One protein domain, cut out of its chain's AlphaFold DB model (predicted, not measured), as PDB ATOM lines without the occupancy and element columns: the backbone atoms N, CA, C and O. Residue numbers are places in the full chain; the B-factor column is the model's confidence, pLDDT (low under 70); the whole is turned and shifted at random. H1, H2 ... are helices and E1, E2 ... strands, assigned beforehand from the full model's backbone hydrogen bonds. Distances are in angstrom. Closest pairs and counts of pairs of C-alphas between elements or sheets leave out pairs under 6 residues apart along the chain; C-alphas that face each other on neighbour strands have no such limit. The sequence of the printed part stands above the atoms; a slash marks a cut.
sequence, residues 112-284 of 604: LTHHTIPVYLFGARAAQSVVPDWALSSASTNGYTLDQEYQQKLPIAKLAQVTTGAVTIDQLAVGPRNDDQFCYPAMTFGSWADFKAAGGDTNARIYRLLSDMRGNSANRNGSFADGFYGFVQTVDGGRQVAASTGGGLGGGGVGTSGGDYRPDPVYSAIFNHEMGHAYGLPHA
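AT A GLANCE: This is residues 112 to 284 of the 604 residues of the protein "Dictomallein" of Rhizobacter sp. Root29 (UniProt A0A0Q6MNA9). A twisted sheet makes the middle, built round two long parallel strands, E1 and E7, with H3 packed on one face and H4 and H1 on the other. At one end the strand pair E4 and E6, with E5 and H2, forms a small lobe beyond the last residues of E1. The printed part has 173 residues, with four named helices and ten named strands in the order E1 H1 E2 E3 E4 E5 E6 H2 H3 E7 E8 E9 E10 H4; the class is mixed, helices and strands. The whole is compact, with a radius of gyration of the C-alphas of 16.2 A, and spans 49 by 35 by 32 A.

IN THESE COORDINATES: In the large sheet, E1, residues 112 to 121, begins at C-alpha 112 (169.937, 167.346, 199.205) and is 28.4 A long; E7, residues 226 to 236, is 32.7 A long. The sheet also has E2, residues 158 to 163, E3, 167 to 169, E8, 239 to 242, E9, 248 to 251, and E10, 254 to 257. E4 is residues 172 to 174, E5 182 to 184 and E6 187 to 189. The helices are H1, residues 146 to 153, H2, 192 to 197, H3, 202 to 214, 18.1 A long, and H4, 269 to 278, ending at C-alpha 278 (163.932, 157.324, 202.182).

HOW THE PARTS SIT: The large sheet is branched. E1 and E7 are parallel, with N 117 and O 229 within hydrogen-bond range at 2.8 A. E2 and E3, parallel to E1, lie on one side of it and E7 on the other; N 114 and O 160 are 2.8 A apart, N 169 and O 120 2.9 A. E10 is parallel to E7, N 230 to O 255 2.9 A. E7 and E8 form a hairpin, N 234 to O 241 2.9 A, as do E9 and E10, N 256 to O 249 2.8 A. E1, H1 and E2 make a strand-helix-strand unit, parallel neighbour strands with a helix between, its crossover right-handed. The closest C-alphas of H3 and E10 are Tyr 207 and Thr 256, 6.0 A; of H4 and E9, on the opposite face, Gly 251 and Ala 278, 4.1 A; of H1 and E2, on the same face as H4, Gln 151 and Leu 159, 6.0 A. H2 only grazes this sheet, with residues 192 to 193. E3 runs on into E4 at 80 degrees; E4 and E6 are antiparallel, N 172 to O 189 2.9 A. E5 pairs with no named strand. Every O i to N i+4 pair is within hydrogen-bond range in H2, H3 and H4, and 3 of 4 in H1.

THE WHOLE: The C-alphas farthest apart are those of Gly 143 and Cys 183, 51.5 A. The printed part has no cut. The long links are E1 to H1, H3 to E7 and E10 to H4. Residues 261 to 263 have pLDDT under 70.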
ATOM      1  N   LEU A 112     170.174 168.787 199.296       98.00
ATOM      2  CA  LEU A 112     169.937 167.346 199.205       98.00
ATOM      3  C   LEU A 112     170.625 166.811 197.949       98.00
ATOM      4  O   LEU A 112     170.321 167.305 196.862       98.00
ATOM      5  N   THR A 113     171.496 165.807 198.063       97.44
ATOM      6  CA  THR A 113     172.024 165.100 196.883       97.44
ATOM      7  C   THR A 113     171.168 163.882 196.580       97.44
ATOM      8  O   THR A 113     171.002 162.984 197.404       97.44
ATOM      9  N   HIS A 114     170.623 163.833 195.376       97.44
ATOM     10  CA  HIS A 114     169.878 162.694 194.878       97.44
ATOM     11  C   HIS A 114     170.754 161.849 193.952       97.44
ATOM     12  O   HIS A 114     171.261 162.349 192.947       97.44
ATOM     13  N   HIS A 115     170.913 160.574 194.291       97.75
ATOM     14  CA  HIS A 115     171.619 159.584 193.493       97.75
ATOM     15  C   HIS A 115     170.622 158.710 192.737       97.75
ATOM     16  O   HIS A 115     169.855 157.981 193.363       97.75
ATOM     17  N   THR A 116     170.689 158.718 191.411       97.56
ATOM     18  CA  THR A 116     169.954 157.781 190.558       97.56
ATOM     19  C   THR A 116     170.850 156.613 190.192       97.56
ATOM     20  O   THR A 116     171.942 156.813 189.656       97.56
ATOM     21  N   ILE A 117     170.366 155.394 190.429       97.56
ATOM     22  CA  ILE A 117     171.083 154.148 190.165       97.56
ATOM     23  C   ILE A 117     170.331 153.349 189.095       97.56
ATOM     24  O   ILE A 117     169.316 152.713 189.398       97.56
ATOM     25  N   PRO A 118     170.823 153.339 187.844       97.50
ATOM     26  CA  PRO A 118     170.319 152.444 186.811       97.50
ATOM     27  C   PRO A 118     170.619 150.991 187.186       97.50
ATOM     28  O   PRO A 118     171.789 150.625 187.333       97.50
ATOM     29  N   VAL A 119     169.587 150.156 187.318       97.81
ATOM     30  CA  VAL A 119     169.744 148.729 187.622       97.81
ATOM     31  C   VAL A 119     169.224 147.893 186.458       97.81
ATOM     32  O   VAL A 119     168.052 147.960 186.098       97.81
ATOM     33  N   TYR A 120     170.097 147.068 185.892       97.69
ATOM     34  CA  TYR A 120     169.804 146.195 184.764       97.69
ATOM     35  C   TYR A 120     170.008 144.734 185.165       97.69
ATOM     36  O   TYR A 120     171.114 144.336 185.530       97.69
ATOM     37  N   LEU A 121     168.945 143.936 185.100       97.00
ATOM     38  CA  LEU A 121     168.963 142.532 185.500       97.00
ATOM     39  C   LEU A 121     168.700 141.599 184.313       97.00
ATOM     40  O   LEU A 121     167.968 141.949 183.385       97.00
ATOM     41  N   PHE A 122     169.238 140.380 184.387       95.31
ATOM     42  CA  PHE A 122     168.870 139.249 183.525       95.31
ATOM     43  C   PHE A 122     169.016 139.547 182.024       95.31
ATOM     44  O   PHE A 122     168.086 139.362 181.239       95.31
ATOM     45  N   GLY A 123     170.178 140.070 181.623       94.56
ATOM     46  CA  GLY A 123     170.452 140.423 180.229       94.56
ATOM     47  C   GLY A 123     170.023 141.838 179.820       94.56
ATOM     48  O   GLY A 123     170.370 142.263 178.720       94.56
ATOM     49  N   ALA A 124     169.334 142.598 180.682       96.81
ATOM     50  CA  ALA A 124     169.074 144.016 180.432       96.81
ATOM     51  C   ALA A 124     170.390 144.811 180.419       96.81
ATOM     52  O   ALA A 124     171.364 144.441 181.084       96.81
ATOM     53  N   ARG A 125     170.444 145.904 179.657       95.56
ATOM     54  CA  ARG A 125     171.655 146.704 179.430       95.56
ATOM     55  C   ARG A 125     171.327 148.186 179.272       95.56
ATOM     56  O   ARG A 125     170.225 148.567 178.880       95.56
ATOM     57  N   ALA A 126     172.332 149.030 179.501       94.62
ATOM     58  CA  ALA A 126     172.204 150.477 179.330       94.62
ATOM     59  C   ALA A 126     171.851 150.888 177.891       94.62
ATOM     60  O   ALA A 126     171.021 151.770 177.692       94.62
ATOM     61  N   ALA A 127     172.417 150.215 176.884       94.75
ATOM     62  CA  ALA A 127     172.188 150.547 175.476       94.75
ATOM     63  C   ALA A 127     170.740 150.300 175.000       94.75
ATOM     64  O   ALA A 127     170.336 150.842 173.975       94.75
ATOM     65  N   GLN A 128     169.960 149.498 175.730       95.50
ATOM     66  CA  GLN A 128     168.560 149.180 175.435       95.50
ATOM     67  C   GLN A 128     167.619 149.726 176.517       95.50
ATOM     68  O   GLN A 128     166.506 149.228 176.685       95.50
ATOM     69  N   SER A 129     168.065 150.724 177.283       94.81
ATOM     70  CA  SER A 129     167.277 151.246 178.390       94.81
ATOM     71  C   SER A 129     165.935 151.822 177.946       94.81
ATOM     72  O   SER A 129     165.855 152.556 176.968       94.81
ATOM     73  N   VAL A 130     164.881 151.526 178.716       92.75
ATOM     74  CA  VAL A 130     163.573 152.189 178.563       92.75
ATOM     75  C   VAL A 130     163.558 153.598 179.159       92.75
ATOM     76  O   VAL A 130     162.584 154.327 178.992       92.75
ATOM     77  N   VAL A 131     164.635 153.983 179.849       93.00
ATOM     78  CA  VAL A 131     164.868 155.334 180.351       93.00
ATOM     79  C   VAL A 131     165.966 155.958 179.485       93.00
ATOM     80  O   VAL A 131     167.106 155.497 179.551       93.00
ATOM     81  N   PRO A 132     165.641 156.951 178.640       88.75
ATOM     82  CA  PRO A 132     166.592 157.499 177.674       88.75
ATOM     83  C   PRO A 132     167.683 158.348 178.334       88.75
ATOM     84  O   PRO A 132     168.828 158.331 177.888       88.75
ATOM     85  N   ASP A 133     167.333 159.068 179.398       93.25
ATOM     86  CA  ASP A 133     168.252 159.867 180.198       93.25
ATOM     87  C   ASP A 133     167.840 159.771 181.671       93.25
ATOM     88  O   ASP A 133     166.665 159.855 182.030       93.25
ATOM     89  N   TRP A 134     168.831 159.517 182.516       95.00
ATOM     90  CA  TRP A 134     168.661 159.286 183.940       95.00
ATOM     91  C   TRP A 134     168.710 160.567 184.764       95.00
ATOM     92  O   TRP A 134     168.320 160.533 185.929       95.00
ATOM     93  N   ALA A 135     169.153 161.696 184.210       93.69
ATOM     94  CA  ALA A 135     169.060 162.964 184.921       93.69
ATOM     95  C   ALA A 135     167.583 163.336 185.126       93.69
ATOM     96  O   ALA A 135     166.809 163.360 184.172       93.69
ATOM     97  N   LEU A 136     167.178 163.678 186.351       93.00
ATOM     98  CA  LEU A 136     165.827 164.195 186.626       93.00
ATOM     99  C   LEU A 136     165.538 165.444 185.771       93.00
ATOM    100  O   LEU A 136     164.428 165.617 185.278       93.00
ATOM    101  N   SER A 137     166.557 166.271 185.519       94.69
ATOM    102  CA  SER A 137     166.452 167.457 184.663       94.69
ATOM    103  C   SER A 137     166.224 167.167 183.172       94.69
ATOM    104  O   SER A 137     165.970 168.095 182.408       94.69
ATOM    105  N   SER A 138     166.339 165.909 182.733       93.81
ATOM    106  CA  SER A 138     166.144 165.514 181.329       93.81
ATOM    107  C   SER A 138     164.672 165.417 180.924       93.81
ATOM    108  O   SER A 138     164.337 165.495 179.741       93.81
ATOM    109  N   ALA A 139     163.785 165.280 181.908       91.56
ATOM    110  CA  ALA A 139     162.348 165.265 181.718       91.56
ATOM    111  C   ALA A 139     161.729 166.558 182.256       91.56
ATOM    112  O   ALA A 139     162.297 167.253 183.102       91.56
ATOM    113  N   SER A 140     160.532 166.879 181.771       93.31
ATOM    114  CA  SER A 140     159.788 168.048 182.230       93.31
ATOM    115  C   SER A 140     158.300 167.764 182.371       93.31
ATOM    116  O   SER A 140     157.747 166.840 181.771       93.31
ATOM    117  N   THR A 141     157.637 168.581 183.177       91.88
ATOM    118  CA  THR A 141     156.183 168.641 183.263       91.88
ATOM    119  C   THR A 141     155.758 170.099 183.198       91.88
ATOM    120  O   THR A 141     156.269 170.950 183.926       91.88
ATOM    121  N   ASN A 142     154.860 170.399 182.257       92.44
ATOM    122  CA  ASN A 142     154.368 171.751 182.000       92.44
ATOM    123  C   ASN A 142     155.495 172.801 181.825       92.44
ATOM    124  O   ASN A 142     155.434 173.895 182.382       92.44
ATOM    125  N   GLY A 143     156.555 172.443 181.089       93.31
ATOM    126  CA  GLY A 143     157.677 173.337 180.778       93.31
ATOM    127  C   GLY A 143     158.742 173.485 181.871       93.31
ATOM    128  O   GLY A 143     159.729 174.179 181.640       93.31
ATOM    129  N   TYR A 144     158.590 172.822 183.022       95.06
ATOM    130  CA  TYR A 144     159.586 172.822 184.097       95.06
ATOM    131  C   TYR A 144     160.260 171.466 184.201       95.06
ATOM    132  O   TYR A 144     159.598 170.430 184.149       95.06
ATOM    133  N   THR A 145     161.576 171.484 184.355       96.38
ATOM    134  CA  THR A 145     162.373 170.269 184.547       96.38
ATOM    135  C   THR A 145     162.001 169.576 185.862       96.38
ATOM    136  O   THR A 145     161.574 170.230 186.822       96.38
ATOM    137  N   LEU A 146     162.087 168.240 185.915       95.50
ATOM    138  CA  LEU A 146     161.590 167.507 187.087       95.50
ATOM    139  C   LEU A 146     162.405 167.794 188.352       95.50
ATOM    140  O   LEU A 146     161.857 167.756 189.447       95.50
ATOM    141  N   ASP A 147     163.688 168.127 188.238       96.94
ATOM    142  CA  ASP A 147     164.510 168.542 189.375       96.94
ATOM    143  C   ASP A 147     163.998 169.829 190.025       96.94
ATOM    144  O   ASP A 147     163.845 169.902 191.249       96.94
ATOM    145  N   GLN A 148     163.663 170.817 189.194       96.88
ATOM    146  CA  GLN A 148     163.101 172.085 189.632       96.88
ATOM    147  C   GLN A 148     161.749 171.874 190.317       96.88
ATOM    148  O   GLN A 148     161.517 172.424 191.398       96.88
ATOM    149  N   GLU A 149     160.871 171.059 189.725       96.62
ATOM    150  CA  GLU A 149     159.569 170.748 190.314       96.62
ATOM    151  C   GLU A 149     159.701 169.973 191.629       96.62
ATOM    152  O   GLU A 149     159.062 170.335 192.620       96.62
ATOM    153  N   TYR A 150     160.542 168.939 191.674       97.25
ATOM    154  CA  TYR A 150     160.713 168.115 192.869       97.25
ATOM    155  C   TYR A 150     161.255 168.932 194.043       97.25
ATOM    156  O   TYR A 150     160.780 168.796 195.173       97.25
ATOM    157  N   GLN A 151     162.170 169.872 193.780       97.31
ATOM    158  CA  GLN A 151     162.650 170.817 194.789       97.31
ATOM    159  C   GLN A 151     161.506 171.636 195.421       97.31
ATOM    160  O   GLN A 151     161.567 171.946 196.614       97.31
ATOM    161  N   GLN A 152     160.436 171.957 194.679       96.50
ATOM    162  CA  GLN A 152     159.273 172.658 195.244       96.50
ATOM    163  C   GLN A 152     158.477 171.791 196.228       96.50
ATOM    164  O   GLN A 152     157.801 172.337 197.097       96.50
ATOM    165  N   LYS A 153     158.575 170.457 196.137       96.19
ATOM    166  CA  LYS A 153     157.852 169.508 197.002       96.19
ATOM    167  C   LYS A 153     158.600 169.166 198.294       96.19
ATOM    168  O   LYS A 153     157.993 168.644 199.225       96.19
ATOM    169  N   LEU A 154     159.893 169.479 198.368       97.81
ATOM    170  CA  LEU A 154     160.764 169.162 199.503       97.81
ATOM    171  C   LEU A 154     161.148 170.419 200.287       97.81
ATOM    172  O   LEU A 154     161.249 171.474 199.675       97.81
ATOM    173  N   PRO A 155     161.440 170.353 201.599       97.50
ATOM    174  CA  PRO A 155     161.853 171.495 202.428       97.50
ATOM    175  C   PRO A 155     163.377 171.763 202.382       97.50
ATOM    176  O   PRO A 155     164.048 171.806 203.412       97.50
ATOM    177  N   ILE A 156     163.937 171.934 201.181       98.12
ATOM    178  CA  ILE A 156     165.381 172.127 200.927       98.12
ATOM    179  C   ILE A 156     165.668 173.437 200.178       98.12
ATOM    180  O   ILE A 156     164.776 173.996 199.543       98.12
ATOM    181  N   ALA A 157     166.902 173.932 200.232       97.94
ATOM    182  CA  ALA A 157     167.333 175.091 199.444       97.94
ATOM    183  C   ALA A 157     167.753 174.691 198.024       97.94
ATOM    184  O   ALA A 157     167.509 175.428 197.073       97.94
ATOM    185  N   LYS A 158     168.366 173.509 197.882       97.62
ATOM    186  CA  LYS A 158     168.913 173.019 196.614       97.62
ATOM    187  C   LYS A 158     168.781 171.505 196.495       97.62
ATOM    188  O   LYS A 158     169.060 170.789 197.455       97.62
ATOM    189  N   LEU A 159     168.433 171.036 195.300       97.75
ATOM    190  CA  LEU A 159     168.559 169.640 194.894       97.75
ATOM    191  C   LEU A 159     169.812 169.476 194.016       97.75
ATOM    192  O   LEU A 159     169.912 170.078 192.952       97.75
ATOM    193  N   ALA A 160     170.788 168.697 194.473       96.50
ATOM    194  CA  ALA A 160     171.920 168.245 193.670       96.50
ATOM    195  C   ALA A 160     171.630 166.843 193.120       96.50
ATOM    196  O   ALA A 160     170.902 166.077 193.746       96.50
ATOM    197  N   GLN A 161     172.180 166.506 191.955       94.88
ATOM    198  CA  GLN A 161     171.854 165.261 191.254       94.88
ATOM    199  C   GLN A 161     173.107 164.540 190.799       94.88
ATOM    200  O   GLN A 161     174.042 165.168 190.304       94.88
ATOM    201  N   VAL A 162     173.099 163.222 190.952       95.69
ATOM    202  CA  VAL A 162     174.188 162.338 190.554       95.69
ATOM    203  C   VAL A 162     173.585 161.087 189.928       95.69
ATOM    204  O   VAL A 162     172.880 160.338 190.594       95.69
ATOM    205  N   THR A 163     173.904 160.813 188.668       95.94
ATOM    206  CA  THR A 163     173.661 159.489 188.081       95.94
ATOM    207  C   THR A 163     174.880 158.619 188.359       95.94
ATOM    208  O   THR A 163     176.003 158.994 188.015       95.94
ATOM    209  N   THR A 164     174.688 157.475 189.012       96.38
ATOM    210  CA  THR A 164     175.793 156.557 189.310       96.38
ATOM    211  C   THR A 164     176.193 155.747 188.082       96.38
ATOM    212  O   THR A 164     175.497 155.714 187.065       96.38
ATOM    213  N   GLY A 165     177.298 155.008 188.198       95.19
ATOM    214  CA  GLY A 165     177.593 153.928 187.267       95.19
ATOM    215  C   GLY A 165     176.458 152.905 187.306       95.19
ATOM    216  O   GLY A 165     175.963 152.569 188.386       95.19
ATOM    217  N   ALA A 166     176.032 152.438 186.134       96.69
ATOM    218  CA  ALA A 166     174.978 151.440 186.031       96.69
ATOM    219  C   ALA A 166     175.381 150.135 186.730       96.69
ATOM    220  O   ALA A 166     176.507 149.651 186.584       96.69
ATOM    221  N   VAL A 167     174.429 149.542 187.442       97.94
ATOM    222  CA  VAL A 167     174.550 148.210 188.026       97.94
ATOM    223  C   VAL A 167     173.955 147.221 187.034       97.94
ATOM    224  O   VAL A 167     172.766 147.280 186.739       97.94
ATOM    225  N   THR A 168     174.769 146.325 186.480       97.81
ATOM    226  CA  THR A 168     174.309 145.292 185.537       97.81
ATOM    227  C   THR A 168     174.643 143.914 186.082       97.81
ATOM    228  O   THR A 168     175.802 143.645 186.392       97.81
ATOM    229  N   ILE A 169     173.621 143.070 186.229       96.00
ATOM    230  CA  ILE A 169     173.715 141.745 186.849       96.00
ATOM    231  C   ILE A 169     173.002 140.729 185.956       96.00
ATOM    232  O   ILE A 169     171.775 140.742 185.845       96.00
ATOM    233  N   ASP A 170     173.755 139.814 185.347       94.56
ATOM    234  CA  ASP A 170     173.159 138.732 184.551       94.56
ATOM    235  C   ASP A 170     172.637 137.586 185.410       94.56
ATOM    236  O   ASP A 170     171.582 137.027 185.118       94.56
ATOM    237  N   GLN A 171     173.357 137.272 186.488       92.56
ATOM    238  CA  GLN A 171     172.970 136.257 187.456       92.56
ATOM    239  C   GLN A 171     172.740 136.888 188.828       92.56
ATOM    240  O   GLN A 171     173.680 137.246 189.538       92.56
ATOM    241  N   LEU A 172     171.473 137.044 189.210       94.00
ATOM    242  CA  LEU A 172     171.114 137.658 190.483       94.00
ATOM    243  C   LEU A 172     171.159 136.618 191.601       94.00
ATOM    244  O   LEU A 172     170.313 135.726 191.653       94.00
ATOM    245  N   ALA A 173     172.117 136.768 192.514       93.56
ATOM    246  CA  ALA A 173     172.162 136.005 193.754       93.56
ATOM    247  C   ALA A 173     171.062 136.457 194.728       93.56
ATOM    248  O   ALA A 173     170.879 137.660 194.967       93.56
ATOM    249  N   VAL A 174     170.380 135.480 195.327       92.88
ATOM    250  CA  VAL A 174     169.440 135.656 196.438       92.88
ATOM    251  C   VAL A 174     169.902 134.863 197.656       92.88
ATOM    252  O   VAL A 174     170.569 133.833 197.525       92.88
ATOM    253  N   GLY A 175     169.512 135.336 198.839       92.56
ATOM    254  CA  GLY A 175     169.694 134.583 200.076       92.56
ATOM    255  C   GLY A 175     168.824 133.321 200.119       92.56
ATOM    256  O   GLY A 175     167.912 133.166 199.301       92.56
ATOM    257  N   PRO A 176     169.098 132.413 201.065       92.94
ATOM    258  CA  PRO A 176     168.303 131.210 201.245       92.94
ATOM    259  C   PRO A 176     166.895 131.539 201.744       92.94
ATOM    260  O   PRO A 176     166.634 132.612 202.295       92.94
ATOM    261  N   ARG A 177     165.985 130.585 201.564       92.19
ATOM    262  CA  ARG A 177     164.587 130.692 201.972       92.19
ATOM    263  C   ARG A 177     164.113 129.355 202.523       92.19
ATOM    264  O   ARG A 177     164.352 128.325 201.903       92.19
ATOM    265  N   ASN A 178     163.440 129.378 203.670       93.50
ATOM    266  CA  ASN A 178     162.784 128.211 204.265       93.50
ATOM    267  C   ASN A 178     161.490 128.648 204.965       93.50
ATOM    268  O   ASN A 178     161.422 128.795 206.189       93.50
ATOM    269  N   ASP A 179     160.471 128.933 204.161       92.12
ATOM    270  CA  ASP A 179     159.135 129.288 204.629       92.12
ATOM    271  C   ASP A 179     158.093 128.264 204.166       92.12
ATOM    272  O   ASP A 179     158.430 127.206 203.637       92.12
ATOM    273  N   ASP A 180     156.821 128.544 204.428       92.06
ATOM    274  CA  ASP A 180     155.734 127.601 204.154       92.06
ATOM    275  C   ASP A 180     155.470 127.447 202.639       92.06
ATOM    276  O   ASP A 180     154.748 126.543 202.226       92.06
ATOM    277  N   GLN A 181     156.054 128.313 201.800       90.94
ATOM    278  CA  GLN A 181     155.892 128.299 200.345       90.94
ATOM    279  C   GLN A 181     157.122 127.741 199.627       90.94
ATOM    280  O   GLN A 181     156.981 126.953 198.691       90.94
ATOM    281  N   PHE A 182     158.326 128.140 200.037       92.69
ATOM    282  CA  PHE A 182     159.564 127.847 199.326       92.69
ATOM    283  C   PHE A 182     160.687 127.411 200.262       92.69
ATOM    284  O   PHE A 182     160.899 127.982 201.333       92.69
ATOM    285  N   CYS A 183     161.462 126.439 199.781       93.75
ATOM    286  CA  CYS A 183     162.685 125.982 200.422       93.75
ATOM    287  C   CYS A 183     163.834 125.903 199.411       93.75
ATOM    288  O   CYS A 183     163.769 125.127 198.451       93.75
ATOM    289  N   TYR A 184     164.876 126.705 199.614       92.19
ATOM    290  CA  TYR A 184     166.107 126.657 198.831       92.19
ATOM    291  C   TYR A 184     167.294 127.283 199.574       92.19
ATOM    292  O   TYR A 184     167.117 128.238 200.336       92.19
ATOM    293  N   PRO A 185     168.518 126.786 199.326       93.25
ATOM    294  CA  PRO A 185     169.739 127.439 199.780       93.25
ATOM    295  C   PRO A 185     169.973 128.742 198.997       93.25
ATOM    296  O   PRO A 185     169.311 128.982 197.987       93.25
ATOM    297  N   ALA A 186     170.948 129.566 199.397       92.88
ATOM    298  CA  ALA A 186     171.339 130.716 198.578       92.88
ATOM    299  C   ALA A 186     171.685 130.240 197.155       92.88
ATOM    300  O   ALA A 186     172.359 129.218 196.989       92.88
ATOM    301  N   MET A 187     171.207 130.954 196.136       90.75
ATOM    302  CA  MET A 187     171.360 130.563 194.731       90.75
ATOM    303  C   MET A 187     171.291 131.774 193.799       90.75
ATOM    304  O   MET A 187     170.911 132.870 194.216       90.75
ATOM    305  N   THR A 188     171.646 131.580 192.531       91.81
ATOM    306  CA  THR A 188     171.533 132.592 191.477       91.81
ATOM    307  C   THR A 188     170.394 132.286 190.512       91.81
ATOM    308  O   THR A 188     170.062 131.129 190.250       91.81
ATOM    309  N   PHE A 189     169.816 133.344 189.949       92.25
ATOM    310  CA  PHE A 189     168.853 133.270 188.853       92.25
ATOM    311  C   PHE A 189     169.417 133.972 187.627       92.25
ATOM    312  O   PHE A 189     169.947 135.072 187.750       92.25
ATOM    313  N   GLY A 190     169.288 133.355 186.453       91.94
ATOM    314  CA  GLY A 190     169.704 133.950 185.177       91.94
ATOM    315  C   GLY A 190     168.565 134.598 184.387       91.94
ATOM    316  O   GLY A 190     168.815 135.217 183.358       91.94
ATOM    317  N   SER A 191     167.313 134.451 184.835       92.12
ATOM    318  CA  SER A 191     166.137 134.958 184.128       92.12
ATOM    319  C   SER A 191     165.099 135.552 185.082       92.12
ATOM    320  O   SER A 191     164.953 135.118 186.230       92.12
ATOM    321  N   TRP A 192     164.335 136.527 184.579       91.62
ATOM    322  CA  TRP A 192     163.210 137.120 185.304       91.62
ATOM    323  C   TRP A 192     162.127 136.085 185.635       91.62
ATOM    324  O   TRP A 192     161.600 136.066 186.746       91.62
ATOM    325  N   ALA A 193     161.830 135.192 184.686       90.75
ATOM    326  CA  ALA A 193     160.812 134.159 184.842       90.75
ATOM    327  C   ALA A 193     161.143 133.198 185.994       90.75
ATOM    328  O   ALA A 193     160.292 132.963 186.852       90.75
ATOM    329  N   ASP A 194     162.384 132.705 186.064       90.69
ATOM    330  CA  ASP A 194     162.806 131.784 187.127       90.69
ATOM    331  C   ASP A 194     162.817 132.470 188.494       90.69
ATOM    332  O   ASP A 194     162.335 131.906 189.479       90.69
ATOM    333  N   PHE A 195     163.303 133.715 188.544       91.69
ATOM    334  CA  PHE A 195     163.303 134.524 189.760       91.69
ATOM    335  C   PHE A 195     161.879 134.709 190.311       91.69
ATOM    336  O   PHE A 195     161.626 134.483 191.498       91.69
ATOM    337  N   LYS A 196     160.907 135.049 189.452       90.19
ATOM    338  CA  LYS A 196     159.496 135.183 189.851       90.19
ATOM    339  C   LYS A 196     158.865 133.840 190.221       90.19
ATOM    340  O   LYS A 196     158.129 133.779 191.204       90.19
ATOM    341  N   ALA A 197     159.184 132.760 189.506       89.50
ATOM    342  CA  ALA A 197     158.697 131.409 189.803       89.50
ATOM    343  C   ALA A 197     159.239 130.831 191.130       89.50
ATOM    344  O   ALA A 197     158.710 129.834 191.633       89.50
ATOM    345  N   ALA A 198     160.286 131.438 191.695       89.31
ATOM    346  CA  ALA A 198     160.819 131.152 193.028       89.31
ATOM    347  C   ALA A 198     160.330 132.137 194.113       89.31
ATOM    348  O   ALA A 198     160.867 132.159 195.225       89.31
ATOM    349  N   GLY A 199     159.336 132.973 193.789       88.44
ATOM    350  CA  GLY A 199     158.777 133.963 194.709       88.44
ATOM    351  C   GLY A 199     159.750 135.090 195.054       88.44
ATOM    352  O   GLY A 199     159.673 135.628 196.156       88.44
ATOM    353  N   GLY A 200     160.690 135.407 194.159       89.69
ATOM    354  CA  GLY A 200     161.691 136.442 194.384       89.69
ATOM    355  C   GLY A 200     161.083 137.839 194.543       89.69
ATOM    356  O   GLY A 200     160.216 138.255 193.764       89.69
ATOM    357  N   ASP A 201     161.588 138.573 195.535       91.50
ATOM    358  CA  ASP A 201     161.271 139.979 195.786       91.50
ATOM    359  C   ASP A 201     162.410 140.875 195.278       91.50
ATOM    360  O   ASP A 201     163.493 140.965 195.865       91.50
ATOM    361  N   THR A 202     162.175 141.512 194.133       93.00
ATOM    362  CA  THR A 202     163.152 142.397 193.492       93.00
ATOM    363  C   THR A 202     163.362 143.675 194.290       93.00
ATOM    364  O   THR A 202     164.502 144.112 194.420       93.00
ATOM    365  N   ASN A 203     162.298 144.256 194.848       94.31
ATOM    366  CA  ASN A 203     162.391 145.506 195.594       94.31
ATOM    367  C   ASN A 203     163.214 145.296 196.865       94.31
ATOM    368  O   ASN A 203     164.162 146.038 197.093       94.31
ATOM    369  N   ALA A 204     162.954 144.235 197.633       94.38
ATOM    370  CA  ALA A 204     163.766 143.903 198.805       94.38
ATOM    371  C   ALA A 204     165.244 143.673 198.438       94.38
ATOM    372  O   ALA A 204     166.152 144.160 199.121       94.38
ATOM    373  N   ARG A 205     165.505 142.967 197.326       94.44
ATOM    374  CA  ARG A 205     166.877 142.680 196.892       94.44
ATOM    375  C   ARG A 205     167.630 143.941 196.478       94.44
ATOM    376  O   ARG A 205     168.785 144.111 196.877       94.44
ATOM    377  N   ILE A 206     166.997 144.810 195.694       96.31
ATOM    378  CA  ILE A 206     167.621 146.048 195.227       96.31
ATOM    379  C   ILE A 206     167.716 147.066 196.360       96.31
ATOM    380  O   ILE A 206     168.786 147.629 196.541       96.31
ATOM    381  N   TYR A 207     166.706 147.207 197.218       97.50
ATOM    382  CA  TYR A 207     166.780 148.023 198.436       97.50
ATOM    383  C   TYR A 207     168.027 147.699 199.272       97.50
ATOM    384  O   TYR A 207     168.755 148.603 199.695       97.50
ATOM    385  N   ARG A 208     168.330 146.405 199.463       96.44
ATOM    386  CA  ARG A 208     169.547 145.982 200.168       96.44
ATOM    387  C   ARG A 208     170.820 146.395 199.425       96.44
ATOM    388  O   ARG A 208     171.732 146.920 200.055       96.44
ATOM    389  N   LEU A 209     170.870 146.212 198.108       97.00
ATOM    390  CA  LEU A 209     171.999 146.640 197.275       97.00
ATOM    391  C   LEU A 209     172.237 148.154 197.373       97.00
ATOM    392  O   LEU A 209     173.371 148.581 197.584       97.00
ATOM    393  N   LEU A 210     171.185 148.970 197.267       98.00
ATOM    394  CA  LEU A 210     171.288 150.428 197.395       98.00
ATOM    395  C   LEU A 210     171.746 150.821 198.805       98.00
ATOM    396  O   LEU A 210     172.570 151.723 198.959       98.00
ATOM    397  N   SER A 211     171.256 150.120 199.833       97.38
ATOM    398  CA  SER A 211     171.695 150.308 201.221       97.38
ATOM    399  C   SER A 211     173.185 150.009 201.386       97.38
ATOM    400  O   SER A 211     173.890 150.768 202.050       97.38
ATOM    401  N   ASP A 212     173.682 148.949 200.744       96.81
ATOM    402  CA  ASP A 212     175.102 148.601 200.746       96.81
ATOM    403  C   ASP A 212     175.927 149.669 199.998       96.81
ATOM    404  O   ASP A 212     176.951 150.115 200.516       96.81
ATOM    405  N   MET A 213     175.459 150.164 198.841       97.62
ATOM    406  CA  MET A 213     176.096 151.275 198.104       97.62
ATOM    407  C   MET A 213     176.133 152.577 198.916       97.62
ATOM    408  O   MET A 213     177.097 153.341 198.833       97.62
ATOM    409  N   ARG A 214     175.112 152.836 199.732       96.25
ATOM    410  CA  ARG A 214     175.065 153.969 200.666       96.25
ATOM    411  C   ARG A 214     175.940 153.745 201.913       96.25
ATOM    412  O   ARG A 214     176.294 154.704 202.602       96.25
ATOM    413  N   GLY A 215     176.269 152.489 202.210       92.81
ATOM    414  CA  GLY A 215     176.874 152.014 203.450       92.81
ATOM    415  C   GLY A 215     178.358 152.345 203.642       92.81
ATOM    416  O   GLY A 215     178.983 153.057 202.858       92.81
ATOM    417  N   ASN A 216     178.923 151.817 204.731       87.88
ATOM    418  CA  ASN A 216     180.221 152.219 205.293       87.88
ATOM    419  C   ASN A 216     181.423 152.049 204.356       87.88
ATOM    420  O   ASN A 216     182.331 152.874 204.400       87.88
ATOM    421  N   SER A 217     181.441 150.990 203.549       91.06
ATOM    422  CA  SER A 217     182.545 150.650 202.642       91.06
ATOM    423  C   SER A 217     182.385 151.222 201.231       91.06
ATOM    424  O   SER A 217     183.336 151.180 200.451       91.06
ATOM    425  N   ALA A 218     181.203 151.742 200.895       95.31
ATOM    426  CA  ALA A 218     180.913 152.351 199.603       95.31
ATOM    427  C   ALA A 218     180.859 153.870 199.726       95.31
ATOM    428  O   ALA A 218     181.913 154.483 199.700       95.31
ATOM    429  N   ASN A 219     179.692 154.502 199.869       95.62
ATOM    430  CA  ASN A 219     179.645 155.968 199.891       95.62
ATOM    431  C   ASN A 219     179.556 156.602 201.291       95.62
ATOM    432  O   ASN A 219     179.791 157.802 201.441       95.62
ATOM    433  N   ARG A 220     179.228 155.813 202.320       93.50
ATOM    434  CA  ARG A 220     179.075 156.253 203.715       93.50
ATOM    435  C   ARG A 220     178.175 157.492 203.852       93.50
ATOM    436  O   ARG A 220     178.464 158.402 204.626       93.50
ATOM    437  N   ASN A 221     177.039 157.524 203.146       93.50
ATOM    438  CA  ASN A 221     176.175 158.712 203.137       93.50
ATOM    439  C   ASN A 221     175.250 158.861 204.362       93.50
ATOM    440  O   ASN A 221     174.406 159.753 204.403       93.50
ATOM    441  N   GLY A 222     175.370 157.985 205.369       91.44
ATOM    442  CA  GLY A 222     174.490 157.924 206.549       91.44
ATOM    443  C   GLY A 222     174.184 159.284 207.192       91.44
ATOM    444  O   GLY A 222     173.034 159.574 207.553       91.44
ATOM    445  N   SER A 223     175.224 160.109 207.271       92.75
ATOM    446  CA  SER A 223     175.282 161.364 208.023       92.75
ATOM    447  C   SER A 223     175.034 162.613 207.176       92.75
ATOM    448  O   SER A 223     174.947 163.708 207.727       92.75
ATOM    449  N   PHE A 224     174.895 162.458 205.862       94.62
ATOM    450  CA  PHE A 224     174.665 163.548 204.918       94.62
ATOM    451  C   PHE A 224     173.201 163.562 204.459       94.62
ATOM    452  O   PHE A 224     172.463 162.581 204.618       94.62
ATOM    453  N   ALA A 225     172.764 164.702 203.927       95.94
ATOM    454  CA  ALA A 225     171.450 164.845 203.315       95.94
ATOM    455  C   ALA A 225     171.496 164.286 201.887       95.94
ATOM    456  O   ALA A 225     171.595 165.040 200.926       95.94
ATOM    457  N   ASP A 226     171.436 162.958 201.772       95.50
ATOM    458  CA  ASP A 226     171.462 162.252 200.491       95.50
ATOM    459  C   ASP A 226     170.352 161.198 200.401       95.50
ATOM    460  O   ASP A 226     170.000 160.563 201.403       95.50
ATOM    461  N   GLY A 227     169.844 160.976 199.188       96.94
ATOM    462  CA  GLY A 227     168.877 159.926 198.860       96.94
ATOM    463  C   GLY A 227     169.326 159.105 197.653       96.94
ATOM    464  O   GLY A 227     169.821 159.673 196.687       96.94
ATOM    465  N   PHE A 228     169.157 157.783 197.702       98.31
ATOM    466  CA  PHE A 228     169.539 156.856 196.631       98.31
ATOM    467  C   PHE A 228     168.291 156.208 196.041       98.31
ATOM    468  O   PHE A 228     167.576 155.520 196.762       98.31
ATOM    469  N   TYR A 229     168.047 156.382 194.748       97.94
ATOM    470  CA  TYR A 229     166.921 155.776 194.054       97.94
ATOM    471  C   TYR A 229     167.388 154.797 192.981       97.94
ATOM    472  O   TYR A 229     168.078 155.180 192.037       97.94
ATOM    473  N   GLY A 230     167.021 153.527 193.133       97.19
ATOM    474  CA  GLY A 230     167.275 152.486 192.143       97.19
ATOM    475  C   GLY A 230     166.057 152.240 191.266       97.19
ATOM    476  O   GLY A 230     164.967 151.992 191.779       97.19
ATOM    477  N   PHE A 231     166.249 152.246 189.951       96.69
ATOM    478  CA  PHE A 231     165.197 151.864 189.013       96.69
ATOM    479  C   PHE A 231     165.593 150.605 188.249       96.69
ATOM    480  O   PHE A 231     166.642 150.563 187.598       96.69
ATOM    481  N   VAL A 232     164.743 149.585 188.327       96.50
ATOM    482  CA  VAL A 232     165.053 148.234 187.859       96.50
ATOM    483  C   VAL A 232     164.458 147.971 186.482       96.50
ATOM    484  O   VAL A 232     163.258 148.108 186.262       96.50
ATOM    485  N   GLN A 233     165.305 147.521 185.561       96.31
ATOM    486  CA  GLN A 233     164.919 147.073 184.228       96.31
ATOM    487  C   GLN A 233     165.329 145.615 184.015       96.31
ATOM    488  O   GLN A 233     166.385 145.170 184.471       96.31
ATOM    489  N   THR A 234     164.487 144.876 183.301       95.56
ATOM    490  CA  THR A 234     164.644 143.445 183.001       95.56
ATOM    491  C   THR A 234     164.407 143.188 181.517       95.56
ATOM    492  O   THR A 234     164.000 144.089 180.787       95.56
ATOM    493  N   VAL A 235     164.629 141.954 181.063       93.81
ATOM    494  CA  VAL A 235     164.212 141.502 179.728       93.81
ATOM    495  C   VAL A 235     162.965 140.632 179.849       93.81
ATOM    496  O   VAL A 235     162.964 139.654 180.593       93.81
ATOM    497  N   ASP A 236     161.924 140.978 179.098       88.56
ATOM    498  CA  ASP A 236     160.705 140.186 178.942       88.56
ATOM    499  C   ASP A 236     160.331 140.088 177.456       88.56
ATOM    500  O   ASP A 236     160.416 141.066 176.711       88.56
ATOM    501  N   GLY A 237     159.996 138.885 176.988       87.06
ATOM    502  CA  GLY A 237     159.704 138.629 175.570       87.06
ATOM    503  C   GLY A 237     160.811 139.074 174.595       87.06
ATOM    504  O   GLY A 237     160.516 139.475 173.471       87.06
ATOM    505  N   GLY A 238     162.078 139.069 175.029       88.81
ATOM    506  CA  GLY A 238     163.222 139.539 174.234       88.81
ATOM    507  C   GLY A 238     163.364 141.065 174.143       88.81
ATOM    508  O   GLY A 238     164.196 141.553 173.380       88.81
ATOM    509  N   ARG A 239     162.575 141.830 174.906       92.19
ATOM    510  CA  ARG A 239     162.635 143.295 174.964       92.19
ATOM    511  C   ARG A 239     162.979 143.747 176.372       92.19
ATOM    512  O   ARG A 239     162.517 143.166 177.350       92.19
ATOM    513  N   GLN A 240     163.765 144.809 176.476       94.56
ATOM    514  CA  GLN A 240     164.002 145.441 177.761       94.56
ATOM    515  C   GLN A 240     162.759 146.212 178.207       94.56
ATOM    516  O   GLN A 240     162.147 146.931 177.416       94.56
ATOM    517  N   VAL A 241     162.390 146.038 179.471       93.31
ATOM    518  CA  VAL A 241     161.208 146.627 180.098       93.31
ATOM    519  C   VAL A 241     161.546 147.113 181.503       93.31
ATOM    520  O   VAL A 241     162.504 146.650 182.125       93.31
ATOM    521  N   ALA A 242     160.737 148.036 182.013       92.50
ATOM    522  CA  ALA A 242     160.637 148.290 183.443       92.50
ATOM    523  C   ALA A 242     160.230 146.975 184.150       92.50
ATOM    524  O   ALA A 242     159.311 146.289 183.694       92.50
ATOM    525  N   ALA A 243     160.938 146.579 185.206       89.94
ATOM    526  CA  ALA A 243     160.613 145.374 185.956       89.94
ATOM    527  C   ALA A 243     159.224 145.483 186.615       89.94
ATOM    528  O   ALA A 243     158.962 146.355 187.435       89.94
ATOM    529  N   SER A 244     158.307 144.561 186.318       84.25
ATOM    530  CA  SER A 244     156.983 144.553 186.957       84.25
ATOM    531  C   SER A 244     157.078 144.096 188.424       84.25
ATOM    532  O   SER A 244     156.879 142.922 188.750       84.25
ATOM    533  N   THR A 245     157.448 145.015 189.320       82.38
ATOM    534  CA  THR A 245     157.698 144.752 190.749       82.38
ATOM    535  C   THR A 245     156.457 144.898 191.624       82.38
ATOM    536  O   THR A 245     156.504 144.526 192.791       82.38
ATOM    537  N   GLY A 246     155.342 145.393 191.075       78.38
ATOM    538  CA  GLY A 246     154.083 145.578 191.810       78.38
ATOM    539  C   GLY A 246     154.075 146.759 192.789       78.38
ATOM    540  O   GLY A 246     153.175 146.835 193.618       78.38
ATOM    541  N   GLY A 247     155.060 147.659 192.709       87.62
ATOM    542  CA  GLY A 247     155.249 148.796 193.615       87.62
ATOM    543  C   GLY A 247     156.730 149.121 193.813       87.62
ATOM    544  O   GLY A 247     157.582 148.633 193.054       87.62
ATOM    545  N   GLY A 248     157.042 149.899 194.849       94.19
ATOM    546  CA  GLY A 248     158.405 150.187 195.285       94.19
ATOM    547  C   GLY A 248     158.702 149.703 196.708       94.19
ATOM    548  O   GLY A 248     157.906 148.993 197.321       94.19
ATOM    549  N   LEU A 249     159.907 150.018 197.181       96.75
ATOM    550  CA  LEU A 249     160.306 149.890 198.583       96.75
ATOM    551  C   LEU A 249     161.304 150.996 198.932       96.75
ATOM    552  O   LEU A 249     162.282 151.199 198.208       96.75
ATOM    553  N   GLY A 250     161.112 151.657 200.068       97.44
ATOM    554  CA  GLY A 250     161.974 152.740 200.521       97.44
ATOM    555  C   GLY A 250     162.155 152.780 202.033       97.44
ATOM    556  O   GLY A 250     161.431 152.145 202.796       97.44
ATOM    557  N   GLY A 251     163.167 153.527 202.469       97.00
ATOM    558  CA  GLY A 251     163.584 153.620 203.866       97.00
ATOM    559  C   GLY A 251     165.079 153.899 204.004       97.00
ATOM    560  O   GLY A 251     165.863 153.662 203.092       97.00
ATOM    561  N   GLY A 252     165.512 154.443 205.145       95.25
ATOM    562  CA  GLY A 252     166.943 154.538 205.476       95.25
ATOM    563  C   GLY A 252     167.815 155.341 204.492       95.25
ATOM    564  O   GLY A 252     169.025 155.108 204.418       95.25
ATOM    565  N   GLY A 253     167.231 156.286 203.747       97.19
ATOM    566  CA  GLY A 253     167.913 157.065 202.707       97.19
ATOM    567  C   GLY A 253     167.980 156.393 201.334       97.19
ATOM    568  O   GLY A 253     168.677 156.909 200.460       97.19
ATOM    569  N   VAL A 254     167.285 155.271 201.124       98.25
ATOM    570  CA  VAL A 254     167.199 154.599 199.822       98.25
ATOM    571  C   VAL A 254     165.744 154.333 199.419       98.25
ATOM    572  O   VAL A 254     164.879 154.173 200.276       98.25
ATOM    573  N   GLY A 255     165.482 154.274 198.118       97.69
ATOM    574  CA  GLY A 255     164.203 153.909 197.517       97.69
ATOM    575  C   GLY A 255     164.432 153.115 196.234       97.69
ATOM    576  O   GLY A 255     165.439 153.304 195.556       97.69
ATOM    577  N   THR A 256     163.535 152.200 195.894       97.12
ATOM    578  CA  THR A 256     163.635 151.422 194.657       97.12
ATOM    579  C   THR A 256     162.272 151.168 194.048       97.12
ATOM    580  O   THR A 256     161.299 150.961 194.766       97.12
ATOM    581  N   SER A 257     162.215 151.099 192.722       94.62
ATOM    582  CA  SER A 257     161.076 150.535 191.999       94.62
ATOM    583  C   SER A 257     161.542 149.831 190.728       94.62
ATOM    584  O   SER A 257     162.634 150.081 190.218       94.62
ATOM    585  N   GLY A 258     160.737 148.903 190.224       84.44
ATOM    586  CA  GLY A 258     160.910 148.350 188.885       84.44
ATOM    587  C   GLY A 258     159.978 148.964 187.853       84.44
ATOM    588  O   GLY A 258     160.145 148.736 186.667       84.44
ATOM    589  N   GLY A 259     159.005 149.760 188.274       79.38
ATOM    590  CA  GLY A 259     158.101 150.454 187.381       79.38
ATOM    591  C   GLY A 259     157.430 151.578 188.134       79.38
ATOM    592  O   GLY A 259     157.030 151.402 189.281       79.38
ATOM    593  N   ASP A 260     157.309 152.718 187.474       74.56
ATOM    594  CA  ASP A 260     156.630 153.888 187.997       74.56
ATOM    595  C   ASP A 260     155.285 154.040 187.264       74.56
ATOM    596  O   ASP A 260     155.188 153.878 186.047       74.56
ATOM    597  N   TYR A 261     154.188 154.255 187.999       64.06
ATOM    598  CA  TYR A 261     152.851 154.291 187.392       64.06
ATOM    599  C   TYR A 261     152.627 155.557 186.527       64.06
ATOM    600  O   TYR A 261     152.790 156.674 187.006       64.06
ATOM    601  N   ARG A 262     152.207 155.317 185.269       59.03
ATOM    602  CA  ARG A 262     151.610 156.138 184.174       59.03
ATOM    603  C   ARG A 262     151.981 157.631 183.975       59.03
ATOM    604  O   ARG A 262     151.862 158.422 184.907       59.03
ATOM    605  N   PRO A 263     152.138 158.078 182.703       63.97
ATOM    606  CA  PRO A 263     152.597 157.330 181.518       63.97
ATOM    607  C   PRO A 263     154.119 157.123 181.504       63.97
ATOM    608  O   PRO A 263     154.642 156.481 180.597       63.97
ATOM    609  N   ASP A 264     154.825 157.680 182.482       78.81
ATOM    610  CA  ASP A 264     156.274 157.792 182.439       78.81
ATOM    611  C   ASP A 264     156.952 156.564 183.038       78.81
ATOM    612  O   ASP A 264     156.503 156.052 184.065       78.81
ATOM    613  N   PRO A 265     158.038 156.091 182.410       77.94
ATOM    614  CA  PRO A 265     158.705 154.876 182.840       77.94
ATOM    615  C   PRO A 265     159.400 155.036 184.196       77.94
ATOM    616  O   PRO A 265     159.556 154.039 184.882       77.94
ATOM    617  N   VAL A 266     159.805 156.251 184.584       90.44
ATOM    618  CA  VAL A 266     160.575 156.548 185.802       90.44
ATOM    619  C   VAL A 266     160.187 157.922 186.362       90.44
ATOM    620  O   VAL A 266     159.672 158.765 185.626       90.44
ATOM    621  N   TYR A 267     160.467 158.158 187.644       92.75
ATOM    622  CA  TYR A 267     160.233 159.422 188.347       92.75
ATOM    623  C   TYR A 267     158.756 159.829 188.433       92.75
ATOM    624  O   TYR A 267     158.423 161.008 188.348       92.75
ATOM    625  N   SER A 268     157.854 158.866 188.619       90.69
ATOM    626  CA  SER A 268     156.417 159.114 188.808       90.69
ATOM    627  C   SER A 268     156.012 158.995 190.288       90.69
ATOM    628  O   SER A 268     156.800 159.285 191.187       90.69
ATOM    629  N   ALA A 269     154.765 158.606 190.554       92.06
ATOM    630  CA  ALA A 269     154.183 158.501 191.892       92.06
ATOM    631  C   ALA A 269     154.994 157.606 192.847       92.06
ATOM    632  O   ALA A 269     155.253 157.987 193.985       92.06
ATOM    633  N   ILE A 270     155.448 156.436 192.375       93.81
ATOM    634  CA  ILE A 270     156.221 155.508 193.214       93.81
ATOM    635  C   ILE A 270     157.545 156.149 193.637       93.81
ATOM    636  O   ILE A 270     157.854 156.135 194.820       93.81
ATOM    637  N   PHE A 271     158.285 156.796 192.732       95.56
ATOM    638  CA  PHE A 271     159.484 157.552 193.107       95.56
ATOM    639  C   PHE A 271     159.240 158.517 194.277       95.56
ATOM    640  O   PHE A 271     159.982 158.505 195.255       95.56
ATOM    641  N   ASN A 272     158.189 159.335 194.210       96.19
ATOM    642  CA  ASN A 272     157.897 160.314 195.259       96.19
ATOM    643  C   ASN A 272     157.532 159.647 196.592       96.19
ATOM    644  O   ASN A 272     157.992 160.089 197.644       96.19
ATOM    645  N   HIS A 273     156.771 158.553 196.538       97.31
ATOM    646  CA  HIS A 273     156.424 157.735 197.696       97.31
ATOM    647  C   HIS A 273     157.658 157.082 198.344       97.31
ATOM    648  O   HIS A 273     157.926 157.294 199.527       97.31
ATOM    649  N   GLU A 274     158.466 156.354 197.568       97.38
ATOM    650  CA  GLU A 274     159.634 155.639 198.095       97.38
ATOM    651  C   GLU A 274     160.724 156.590 198.576       97.38
ATOM    652  O   GLU A 274     161.396 156.319 199.572       97.38
ATOM    653  N   MET A 275     160.890 157.739 197.916       98.12
ATOM    654  CA  MET A 275     161.787 158.773 198.416       98.12
ATOM    655  C   MET A 275     161.230 159.446 199.675       98.12
ATOM    656  O   MET A 275     162.009 159.798 200.556       98.12
ATOM    657  N   GLY A 276     159.908 159.538 199.839       98.31
ATOM    658  CA  GLY A 276     159.287 159.899 201.113       98.31
ATOM    659  C   GLY A 276     159.705 158.950 202.245       98.31
ATOM    660  O   GLY A 276     160.162 159.414 203.293       98.31
ATOM    661  N   HIS A 277     159.664 157.633 202.013       98.44
ATOM    662  CA  HIS A 277     160.222 156.652 202.951       98.44
ATOM    663  C   HIS A 277     161.731 156.823 203.164       98.44
ATOM    664  O   HIS A 277     162.205 156.796 204.305       98.44
ATOM    665  N   ALA A 278     162.499 157.056 202.096       98.06
ATOM    666  CA  ALA A 278     163.932 157.324 202.182       98.06
ATOM    667  C   ALA A 278     164.237 158.534 203.085       98.06
ATOM    668  O   ALA A 278     165.234 158.523 203.812       98.06
ATOM    669  N   TYR A 279     163.359 159.541 203.093       97.81
ATOM    670  CA  TYR A 279     163.453 160.742 203.929       97.81
ATOM    671  C   TYR A 279     162.768 160.606 205.297       97.81
ATOM    672  O   TYR A 279     162.638 161.592 206.022       97.81
ATOM    673  N   GLY A 280     162.393 159.385 205.690       96.62
ATOM    674  CA  GLY A 280     161.942 159.060 207.042       96.62
ATOM    675  C   GLY A 280     160.439 159.188 207.272       96.62
ATOM    676  O   GLY A 280     160.016 159.253 208.425       96.62
ATOM    677  N   LEU A 281     159.629 159.231 206.213       98.00
ATOM    678  CA  LEU A 281     158.174 159.239 206.345       98.00
ATOM    679  C   LEU A 281     157.619 157.807 206.393       98.00
ATOM    680  O   LEU A 281     158.024 156.980 205.579       98.00
ATOM    681  N   PRO A 282     156.682 157.482 207.297       97.19
ATOM    682  CA  PRO A 282     155.905 156.244 207.228       97.19
ATOM    683  C   PRO A 282     154.729 156.382 206.244       97.19
ATOM    684  O   PRO A 282     154.438 157.483 205.764       97.19
ATOM    685  N   HIS A 283     154.002 155.286 205.997       98.00
ATOM    686  CA  HIS A 283     152.667 155.371 205.397       98.00
ATOM    687  C   HIS A 283     151.750 156.221 206.292       98.00
ATOM    688  O   HIS A 283     151.694 156.020 207.507       98.00
ATOM    689  N   ALA A 284     151.069 157.204 205.709       97.00
ATOM    690  CA  ALA A 284     150.372 158.239 206.474       97.00
ATOM    691  C   ALA A 284     149.039 157.777 207.069       97.00
ATOM    692  O   ALA A 284     148.643 158.272 208.117       97.00
TER     693      ALA A 284